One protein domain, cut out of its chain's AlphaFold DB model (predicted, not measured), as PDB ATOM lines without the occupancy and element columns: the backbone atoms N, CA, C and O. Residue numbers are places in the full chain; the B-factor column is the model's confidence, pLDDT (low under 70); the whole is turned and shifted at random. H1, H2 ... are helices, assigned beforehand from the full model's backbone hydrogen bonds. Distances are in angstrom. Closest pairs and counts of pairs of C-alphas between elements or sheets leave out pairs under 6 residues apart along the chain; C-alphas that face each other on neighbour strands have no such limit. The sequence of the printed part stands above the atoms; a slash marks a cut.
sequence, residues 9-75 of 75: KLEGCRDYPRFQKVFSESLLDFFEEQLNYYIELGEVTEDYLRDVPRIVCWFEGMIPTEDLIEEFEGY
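This is residues 9 to 75 of the 75 residues of an uncharacterized protein of Clostridium hathewayi CAG:224 (UniProt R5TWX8). Three short helices gather on one side of long H2: H1 near its beginning, H3 on its later half, and H4 beside H1 and H3. Loop residues 41 to 53 fold back to H3. The printed part has 67 residues with four named helices, H1 to H4, and no named strand: all helix, compact, radius of gyration of the C-alphas 11.9 A, spans 33 by 22 by 20 A.

H1, residues 16 to 22, is close to but not clearly touching H2, residues 25 to 40; see C-alphas 19 and 28, the closest, 7.6 A apart. Residues 31 to 38 of H2 alone touch H3, residues 54 to 59; C-alphas 35 and 56, the closest, are 6.1 A apart. H3 and H4, residues 65 to 73, form a hairpin at a shallow tilt of 24 degrees; C-alphas 58 and 65 are closest, 6.7 A. H4 and H1 only just touch, with 3 pairs of C-alphas within 8 A, the closest 22 and 69, 7.4 A. Every O i to N i+4 pair is within hydrogen-bond range in H2, H3 and H4; 2 of 3 in H1.

Find C-alpha 16 at (2.149, -135.664, 22.024), where H1 begins; H2 spans 22.4 A, and H4 ends at C-alpha 73, (-7.623, -146.007, 15.202).

The printed part has no cut; the H2 to H3 link is long; residues 74 to 75 have pLDDT under 70.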
ATOM      1  N   LYS A   9       4.929-128.086  16.480       91.56
ATOM      2  CA  LYS A   9       3.558-127.810  16.940       91.56
ATOM      3  C   LYS A   9       3.032-128.955  17.781       91.56
ATOM      4  O   LYS A   9       2.523-128.715  18.874       91.56
ATOM      5  N   LEU A  10       3.205-130.183  17.308       91.38
ATOM      6  CA  LEU A  10       2.805-131.364  18.055       91.38
ATOM      7  C   LEU A  10       3.679-131.571  19.298       91.38
ATOM      8  O   LEU A  10       3.140-131.724  20.384       91.38
ATOM      9  N   GLU A  11       5.004-131.496  19.184       91.44
ATOM     10  CA  GLU A  11       5.956-131.683  20.291       91.44
ATOM     11  C   GLU A  11       5.752-130.700  21.451       91.44
ATOM     12  O   GLU A  11       6.034-131.032  22.604       91.44
ATOM     13  N   GLY A  12       5.239-129.500  21.162       88.69
ATOM     14  CA  GLY A  12       4.874-128.512  22.176       88.69
ATOM     15  C   GLY A  12       3.640-128.894  23.003       88.69
ATOM     16  O   GLY A  12       3.433-128.343  24.087       88.69
ATOM     17  N   CYS A  13       2.827-129.840  22.531       91.06
ATOM     18  CA  CYS A  13       1.599-130.260  23.188       91.06
ATOM     19  C   CYS A  13       1.850-131.373  24.211       91.06
ATOM     20  O   CYS A  13       2.532-132.366  23.959       91.06
ATOM     21  N   ARG A  14       1.199-131.257  25.375       90.62
ATOM     22  CA  ARG A  14       1.340-132.206  26.494       90.62
ATOM     23  C   ARG A  14       1.009-133.654  26.118       90.62
ATOM     24  O   ARG A  14       1.603-134.576  26.672       90.62
ATOM     25  N   ASP A  15       0.049-133.844  25.222       91.50
ATOM     26  CA  ASP A  15      -0.454-135.162  24.832       91.50
ATOM     27  C   ASP A  15       0.323-135.800  23.667       91.50
ATOM     28  O   ASP A  15       0.063-136.951  23.318       91.50
ATOM     29  N   TYR A  16       1.336-135.126  23.117       89.88
ATOM     30  CA  TYR A  16       2.149-135.664  22.024       89.88
ATOM     31  C   TYR A  16       2.780-137.042  22.292       89.88
ATOM     32  O   TYR A  16       2.723-137.898  21.407       89.88
ATOM     33  N   PRO A  17       3.282-137.357  23.505       92.06
ATOM     34  CA  PRO A  17       3.788-138.699  23.799       92.06
ATOM     35  C   PRO A  17       2.732-139.809  23.684       92.06
ATOM     36  O   PRO A  17       3.091-140.985  23.619       92.06
ATOM     37  N   ARG A  18       1.433-139.475  23.712       91.62
ATOM     38  CA  ARG A  18       0.352-140.431  23.426       91.62
ATOM     39  C   ARG A  18       0.232-140.649  21.922       91.62
ATOM     40  O   ARG A  18       0.186-141.794  21.491       91.62
ATOM     41  N   PHE A  19       0.275-139.577  21.137       91.50
ATOM     42  CA  PHE A  19       0.208-139.635  19.676       91.50
ATOM     43  C   PHE A  19       1.352-140.448  19.072       91.50
ATOM     44  O   PHE A  19       1.098-141.295  18.225       91.50
ATOM     45  N   GLN A  20       2.573-140.306  19.590       91.06
ATOM     46  CA  GLN A  20       3.727-141.112  19.161       91.06
ATOM     47  C   GLN A  20       3.557-142.626  19.362       91.06
ATOM     48  O   GLN A  20       4.257-143.416  18.738       91.06
ATOM     49  N   LYS A  21       2.677-143.052  20.277       90.94
ATOM     50  CA  LYS A  21       2.434-144.480  20.544       90.94
ATOM     51  C   LYS A  21       1.329-145.067  19.678       90.94
ATOM     52  O   LYS A  21       1.279-146.285  19.543       90.94
ATOM     53  N   VAL A  22       0.436-144.219  19.181       91.38
ATOM     54  CA  VAL A  22      -0.801-144.626  18.508       91.38
ATOM     55  C   VAL A  22      -0.688-144.421  17.002       91.38
ATOM     56  O   VAL A  22      -1.045-145.303  16.228       91.38
ATOM     57  N   PHE A  23      -0.159-143.278  16.574       90.75
ATOM     58  CA  PHE A  23      -0.115-142.898  15.171       90.75
ATOM     59  C   PHE A  23       1.233-143.216  14.533       90.75
ATOM     60  O   PHE A  23       2.281-143.201  15.178       90.75
ATOM     61  N   SER A  24       1.199-143.482  13.228       91.50
ATOM     62  CA  SER A  24       2.407-143.637  12.424       91.50
ATOM     63  C   SER A  24       3.115-142.297  12.230       91.50
ATOM     64  O   SER A  24       2.476-141.248  12.178       91.50
ATOM     65  N   GLU A  25       4.436-142.332  12.037       91.19
ATOM     66  CA  GLU A  25       5.239-141.129  11.770       91.19
ATOM     67  C   GLU A  25       4.688-140.312  10.590       91.19
ATOM     68  O   GLU A  25       4.607-139.094  10.680       91.19
ATOM     69  N   SER A  26       4.207-140.970   9.530       91.12
ATOM     70  CA  SER A  26       3.597-140.296   8.376       91.12
ATOM     71  C   SER A  26       2.302-139.556   8.719       91.12
ATOM     72  O   SER A  26       2.031-138.499   8.158       91.12
ATOM     73  N   LEU A  27       1.488-140.104   9.628       91.69
ATOM     74  CA  LEU A  27       0.270-139.433  10.077       91.69
ATOM     75  C   LEU A  27       0.606-138.268  11.016       91.69
ATOM     76  O   LEU A  27      -0.021-137.217  10.933       91.69
ATOM     77  N   LEU A  28       1.632-138.422  11.858       93.25
ATOM     78  CA  LEU A  28       2.151-137.332  12.687       93.25
ATOM     79  C   LEU A  28       2.741-136.197  11.838       93.25
ATOM     80  O   LEU A  28       2.527-135.033  12.162       93.25
ATOM     81  N   ASP A  29       3.445-136.516  10.750       93.38
ATOM     82  CA  ASP A  29       3.936-135.522   9.788       93.38
ATOM     83  C   ASP A  29       2.765-134.778   9.128       93.38
ATOM     84  O   ASP A  29       2.747-133.550   9.114       93.38
ATOM     85  N   PHE A  30       1.733-135.503   8.686       93.31
ATOM     86  CA  PHE A  30       0.529-134.894   8.116       93.31
ATOM     87  C   PHE A  30      -0.199-133.979   9.112       93.31
ATOM     88  O   PHE A  30      -0.637-132.883   8.768       93.31
ATOM     89  N   PHE A  31      -0.317-134.401  10.370       94.56
ATOM     90  CA  PHE A  31      -0.878-133.581  11.441       94.56
ATOM     91  C   PHE A  31      -0.088-132.293  11.663       94.56
ATOM     92  O   PHE A  31      -0.687-131.224  11.776       94.56
ATOM     93  N   GLU A  32       1.238-132.372  11.669       94.44
ATOM     94  CA  GLU A  32       2.100-131.197  11.768       94.44
ATOM     95  C   GLU A  32       1.899-130.238  10.580       94.44
ATOM     96  O   GLU A  32       1.813-129.025  10.783       94.44
ATOM     97  N   GLU A  33       1.764-130.747   9.351       93.88
ATOM     98  CA  GLU A  33       1.465-129.930   8.163       93.88
ATOM     99  C   GLU A  33       0.124-129.192   8.290       93.88
ATOM    100  O   GLU A  33       0.050-127.991   8.024       93.88
ATOM    101  N   GLN A  34      -0.925-129.878   8.753       94.00
ATOM    102  CA  GLN A  34      -2.248-129.276   8.970       94.00
ATOM    103  C   GLN A  34      -2.207-128.169  10.032       94.00
ATOM    104  O   GLN A  34      -2.823-127.114   9.858       94.00
ATOM    105  N   LEU A  35      -1.457-128.379  11.118       93.94
ATOM    106  CA  LEU A  35      -1.278-127.371  12.163       93.94
ATOM    107  C   LEU A  35      -0.457-126.175  11.679       93.94
ATOM    108  O   LEU A  35      -0.789-125.038  12.014       93.94
ATOM    109  N   ASN A  36       0.587-126.398  10.877       93.44
ATOM    110  CA  ASN A  36       1.351-125.301  10.286       93.44
ATOM    111  C   ASN A  36       0.476-124.460   9.355       93.44
ATOM    112  O   ASN A  36       0.415-123.247   9.536       93.44
ATOM    113  N   TYR A  37      -0.285-125.099   8.463       91.12
ATOM    114  CA  TYR A  37      -1.221-124.396   7.586       91.12
ATOM    115  C   TYR A  37      -2.235-123.559   8.375       91.12
ATOM    116  O   TYR A  37      -2.457-122.395   8.057       91.12
ATOM    117  N   TYR A  38      -2.815-124.125   9.437       91.81
ATOM    118  CA  TYR A  38      -3.755-123.413  10.302       91.81
ATOM    119  C   TYR A  38      -3.133-122.172  10.963       91.81
ATOM    120  O   TYR A  38      -3.721-121.092  10.939       91.81
ATOM    121  N   ILE A  39      -1.926-122.306  11.520       89.50
ATOM    122  CA  ILE A  39      -1.222-121.209  12.199       89.50
ATOM    123  C   ILE A  39      -0.807-120.111  11.209       89.50
ATOM    124  O   ILE A  39      -0.812-118.930  11.558       89.50
ATOM    125  N   GLU A  40      -0.451-120.483   9.980       90.31
ATOM    126  CA  GLU A  40      -0.073-119.546   8.918       90.31
ATOM    127  C   GLU A  40      -1.275-118.884   8.232       90.31
ATOM    128  O   GLU A  40      -1.103-117.852   7.581       90.31
ATOM    129  N   LEU A  41      -2.487-119.429   8.402       86.56
ATOM    130  CA  LEU A  41      -3.695-118.986   7.705       86.56
ATOM    131  C   LEU A  41      -4.023-117.504   7.954       86.56
ATOM    132  O   LEU A  41      -4.622-116.858   7.098       86.56
ATOM    133  N   GLY A  42      -3.593-116.943   9.090       78.81
ATOM    134  CA  GLY A  42      -3.737-115.529   9.453       78.81
ATOM    135  C   GLY A  42      -5.180-115.120   9.771       78.81
ATOM    136  O   GLY A  42      -5.456-114.650  10.872       78.81
ATOM    137  N   GLU A  43      -6.101-115.326   8.830       84.00
ATOM    138  CA  GLU A  43      -7.545-115.192   8.999       84.00
ATOM    139  C   GLU A  43      -8.230-116.518   8.654       84.00
ATOM    140  O   GLU A  43      -8.047-117.087   7.578       84.00
ATOM    141  N   VAL A  44      -9.055-117.002   9.580       83.88
ATOM    142  CA  VAL A  44      -9.876-118.189   9.355       83.88
ATOM    143  C   VAL A  44     -11.065-117.814   8.476       83.88
ATOM    144  O   VAL A  44     -11.902-116.998   8.861       83.88
ATOM    145  N   THR A  45     -11.152-118.421   7.293       85.25
ATOM    146  CA  THR A  45     -12.241-118.176   6.344       85.25
ATOM    147  C   THR A  45     -13.466-119.037   6.659       85.25
ATOM    148  O   THR A  45     -13.356-120.124   7.230       85.25
ATOM    149  N   GLU A  46     -14.655-118.593   6.238       86.44
ATOM    150  CA  GLU A  46     -15.883-119.399   6.358       86.44
ATOM    151  C   GLU A  46     -15.788-120.741   5.618       86.44
ATOM    152  O   GLU A  46     -16.450-121.699   6.005       86.44
ATOM    153  N   ASP A  47     -14.984-120.809   4.555       85.38
ATOM    154  CA  ASP A  47     -14.747-122.038   3.798       85.38
ATOM    155  C   ASP A  47     -13.929-123.041   4.620       85.38
ATOM    156  O   ASP A  47     -14.338-124.188   4.774       85.38
ATOM    157  N   TYR A  48     -12.856-122.573   5.264       85.12
ATOM    158  CA  TYR A  48     -12.054-123.394   6.167       85.12
ATOM    159  C   TYR A  48     -12.878-123.928   7.345       85.12
ATOM    160  O   TYR A  48     -12.751-125.091   7.712       85.12
ATOM    161  N   LEU A  49     -13.784-123.113   7.900       84.94
ATOM    162  CA  LEU A  49     -14.671-123.532   8.993       84.94
ATOM    163  C   LEU A  49     -15.627-124.675   8.624       84.94
ATOM    164  O   LEU A  49     -16.156-125.327   9.524       84.94
ATOM    165  N   ARG A  50     -15.876-124.926   7.332       86.44
ATOM    166  CA  ARG A  50     -16.745-126.029   6.895       86.44
ATOM    167  C   ARG A  50     -16.064-127.386   6.986       86.44
ATOM    168  O   ARG A  50     -16.761-128.369   7.210       86.44
ATOM    169  N   ASP A  51     -14.746-127.423   6.818       87.12
ATOM    170  CA  ASP A  51     -13.956-128.655   6.771       87.12
ATOM    171  C   ASP A  51     -12.660-128.480   7.578       87.12
ATOM    172  O   ASP A  51     -11.543-128.606   7.077       87.12
ATOM    173  N   VAL A  52     -12.812-128.112   8.855       89.94
ATOM    174  CA  VAL A  52     -11.664-127.936   9.751       89.94
ATOM    175  C   VAL A  52     -11.033-129.306  10.029       89.94
ATOM    176  O   VAL A  52     -11.733-130.210  10.503       89.94
ATOM    177  N   PRO A  53      -9.717-129.471   9.812       92.44
ATOM    178  CA  PRO A  53      -9.016-130.705  10.139       92.44
ATOM    179  C   PRO A  53      -9.206-131.086  11.610       92.44
ATOM    180  O   PRO A  53      -9.041-130.260  12.508       92.44
ATOM    181  N   ARG A  54      -9.478-132.364  11.889       92.94
ATOM    182  CA  ARG A  54      -9.695-132.849  13.265       92.94
ATOM    183  C   ARG A  54      -8.537-132.551  14.209       92.94
ATOM    184  O   ARG A  54      -8.762-132.183  15.358       92.94
ATOM    185  N   ILE A  55      -7.307-132.639  13.708       93.94
ATOM    186  CA  ILE A  55      -6.115-132.289  14.479       93.94
ATOM    187  C   ILE A  55      -6.112-130.818  14.919       93.94
ATOM    188  O   ILE A  55      -5.658-130.516  16.017       93.94
ATOM    189  N   VAL A  56      -6.671-129.910  14.116       93.50
ATOM    190  CA  VAL A  56      -6.811-128.489  14.468       93.50
ATOM    191  C   VAL A  56      -7.873-128.320  15.553       93.50
ATOM    192  O   VAL A  56      -7.634-127.625  16.535       93.50
ATOM    193  N   CYS A  57      -9.003-129.027  15.450       93.12
ATOM    194  CA  CYS A  57     -10.012-129.042  16.515       93.12
ATOM    195  C   CYS A  57      -9.439-129.551  17.848       93.12
ATOM    196  O   CYS A  57      -9.757-129.008  18.904       93.12
ATOM    197  N   TRP A  58      -8.590-130.581  17.809       95.00
ATOM    198  CA  TRP A  58      -7.878-131.071  18.990       95.00
ATOM    199  C   TRP A  58      -6.881-130.039  19.528       95.00
ATOM    200  O   TRP A  58      -6.836-129.799  20.732       95.00
ATOM    201  N   PHE A  59      -6.117-129.392  18.646       92.94
ATOM    202  CA  PHE A  59      -5.128-128.380  19.017       92.94
ATOM    203  C   PHE A  59      -5.763-127.168  19.714       92.94
ATOM    204  O   PHE A  59      -5.228-126.677  20.705       92.94
ATOM    205  N   GLU A  60      -6.949-126.753  19.263       91.44
ATOM    206  CA  GLU A  60      -7.770-125.709  19.894       91.44
ATOM    207  C   GLU A  60      -8.533-126.198  21.147       91.44
ATOM    208  O   GLU A  60      -9.259-125.436  21.786       91.44
ATOM    209  N   GLY A  61      -8.396-127.476  21.523       91.69
ATOM    210  CA  GLY A  61      -9.045-128.063  22.697       91.69
ATOM    211  C   GLY A  61     -10.556-128.269  22.553       91.69
ATOM    212  O   GLY A  61     -11.250-128.423  23.557       91.69
ATOM    213  N   MET A  62     -11.080-128.269  21.323       92.56
ATOM    214  CA  MET A  62     -12.502-128.507  21.047       92.56
ATOM    215  C   MET A  62     -12.888-129.982  21.183       92.56
ATOM    216  O   MET A  62     -14.041-130.280  21.490       92.56
ATOM    217  N   ILE A  63     -11.936-130.891  20.959       93.94
ATOM    218  CA  ILE A  63     -12.101-132.334  21.167       93.94
ATOM    219  C   ILE A  63     -10.977-132.872  22.060       93.94
ATOM    220  O   ILE A  63      -9.845-132.382  21.985       93.94
ATOM    221  N   PRO A  64     -11.257-133.867  22.916       93.50
ATOM    222  CA  PRO A  64     -10.232-134.515  23.713       93.50
ATOM    223  C   PRO A  64      -9.305-135.371  22.842       93.50
ATOM    224  O   PRO A  64      -9.653-135.838  21.761       93.50
ATOM    225  N   THR A  65      -8.109-135.622  23.369       93.19
ATOM    226  CA  THR A  65      -7.091-136.498  22.772       93.19
ATOM    227  C   THR A  65      -7.626-137.902  22.467       93.19
ATOM    228  O   THR A  65      -7.199-138.520  21.500       93.19
ATOM    229  N   GLU A  66      -8.550-138.407  23.287       93.06
ATOM    230  CA  GLU A  66      -9.153-139.738  23.137       93.06
ATOM    231  C   GLU A  66     -10.078-139.814  21.920       93.06
ATOM    232  O   GLU A  66      -9.891-140.710  21.107       93.06
ATOM    233  N   ASP A  67     -10.954-138.824  21.722       91.94
ATOM    234  CA  ASP A  67     -11.850-138.780  20.558       91.94
ATOM    235  C   ASP A  67     -11.056-138.744  19.242       91.94
ATOM    236  O   ASP A  67     -11.385-139.461  18.299       91.94
ATOM    237  N   LEU A  68      -9.965-137.963  19.184       92.38
ATOM    238  CA  LEU A  68      -9.102-137.935  17.998       92.38
ATOM    239  C   LEU A  68      -8.427-139.294  17.758       92.38
ATOM    240  O   LEU A  68      -8.294-139.727  16.618       92.38
ATOM    241  N   ILE A  69      -7.978-139.960  18.822       92.12
ATOM    242  CA  ILE A  69      -7.385-141.296  18.731       92.12
ATOM    243  C   ILE A  69      -8.414-142.302  18.213       92.12
ATOM    244  O   ILE A  69      -8.123-142.999  17.246       92.12
ATOM    245  N   GLU A  70      -9.621-142.326  18.773       90.75
ATOM    246  CA  GLU A  70     -10.680-143.249  18.359       90.75
ATOM    247  C   GLU A  70     -11.112-143.029  16.899       90.75
ATOM    248  O   GLU A  70     -11.321-144.001  16.171       90.75
ATOM    249  N   GLU A  71     -11.186-141.774  16.431       87.56
ATOM    250  CA  GLU A  71     -11.518-141.460  15.031       87.56
ATOM    251  C   GLU A  71     -10.478-142.004  14.030       87.56
ATOM    252  O   GLU A  71     -10.837-142.344  12.901       87.56
ATOM    253  N   PHE A  72      -9.206-142.115  14.428       82.44
ATOM    254  CA  PHE A  72      -8.101-142.527  13.551       82.44
ATOM    255  C   PHE A  72      -7.593-143.959  13.799       82.44
ATOM    256  O   PHE A  72      -6.967-144.527  12.909       82.44
ATOM    257  N   GLU A  73      -7.877-144.576  14.951       73.19
ATOM    258  CA  GLU A  73      -7.623-146.007  15.202       73.19
ATOM    259  C   GLU A  73      -8.615-146.922  14.463       73.19
ATOM    260  O   GLU A  73      -8.343-148.108  14.276       73.19
ATOM    261  N   GLY A  74      -9.764-146.392  14.032       60.19
ATOM    262  CA  GLY A  74     -10.793-147.136  13.297       60.19
ATOM    263  C   GLY A  74     -10.566-147.289  11.784       60.19
ATOM    264  O   GLY A  74     -11.436-147.863  11.124       60.19
ATOM    265  N   TYR A  75      -9.456-146.775  11.238       49.12
ATOM    266  CA  TYR A  75      -9.154-146.727   9.796       49.12
ATOM    267  C   TYR A  75      -8.059-147.702   9.347       49.12
ATOM    268  O   TYR A  75      -7.075-147.903  10.092       49.12
TER     269      TYR A  75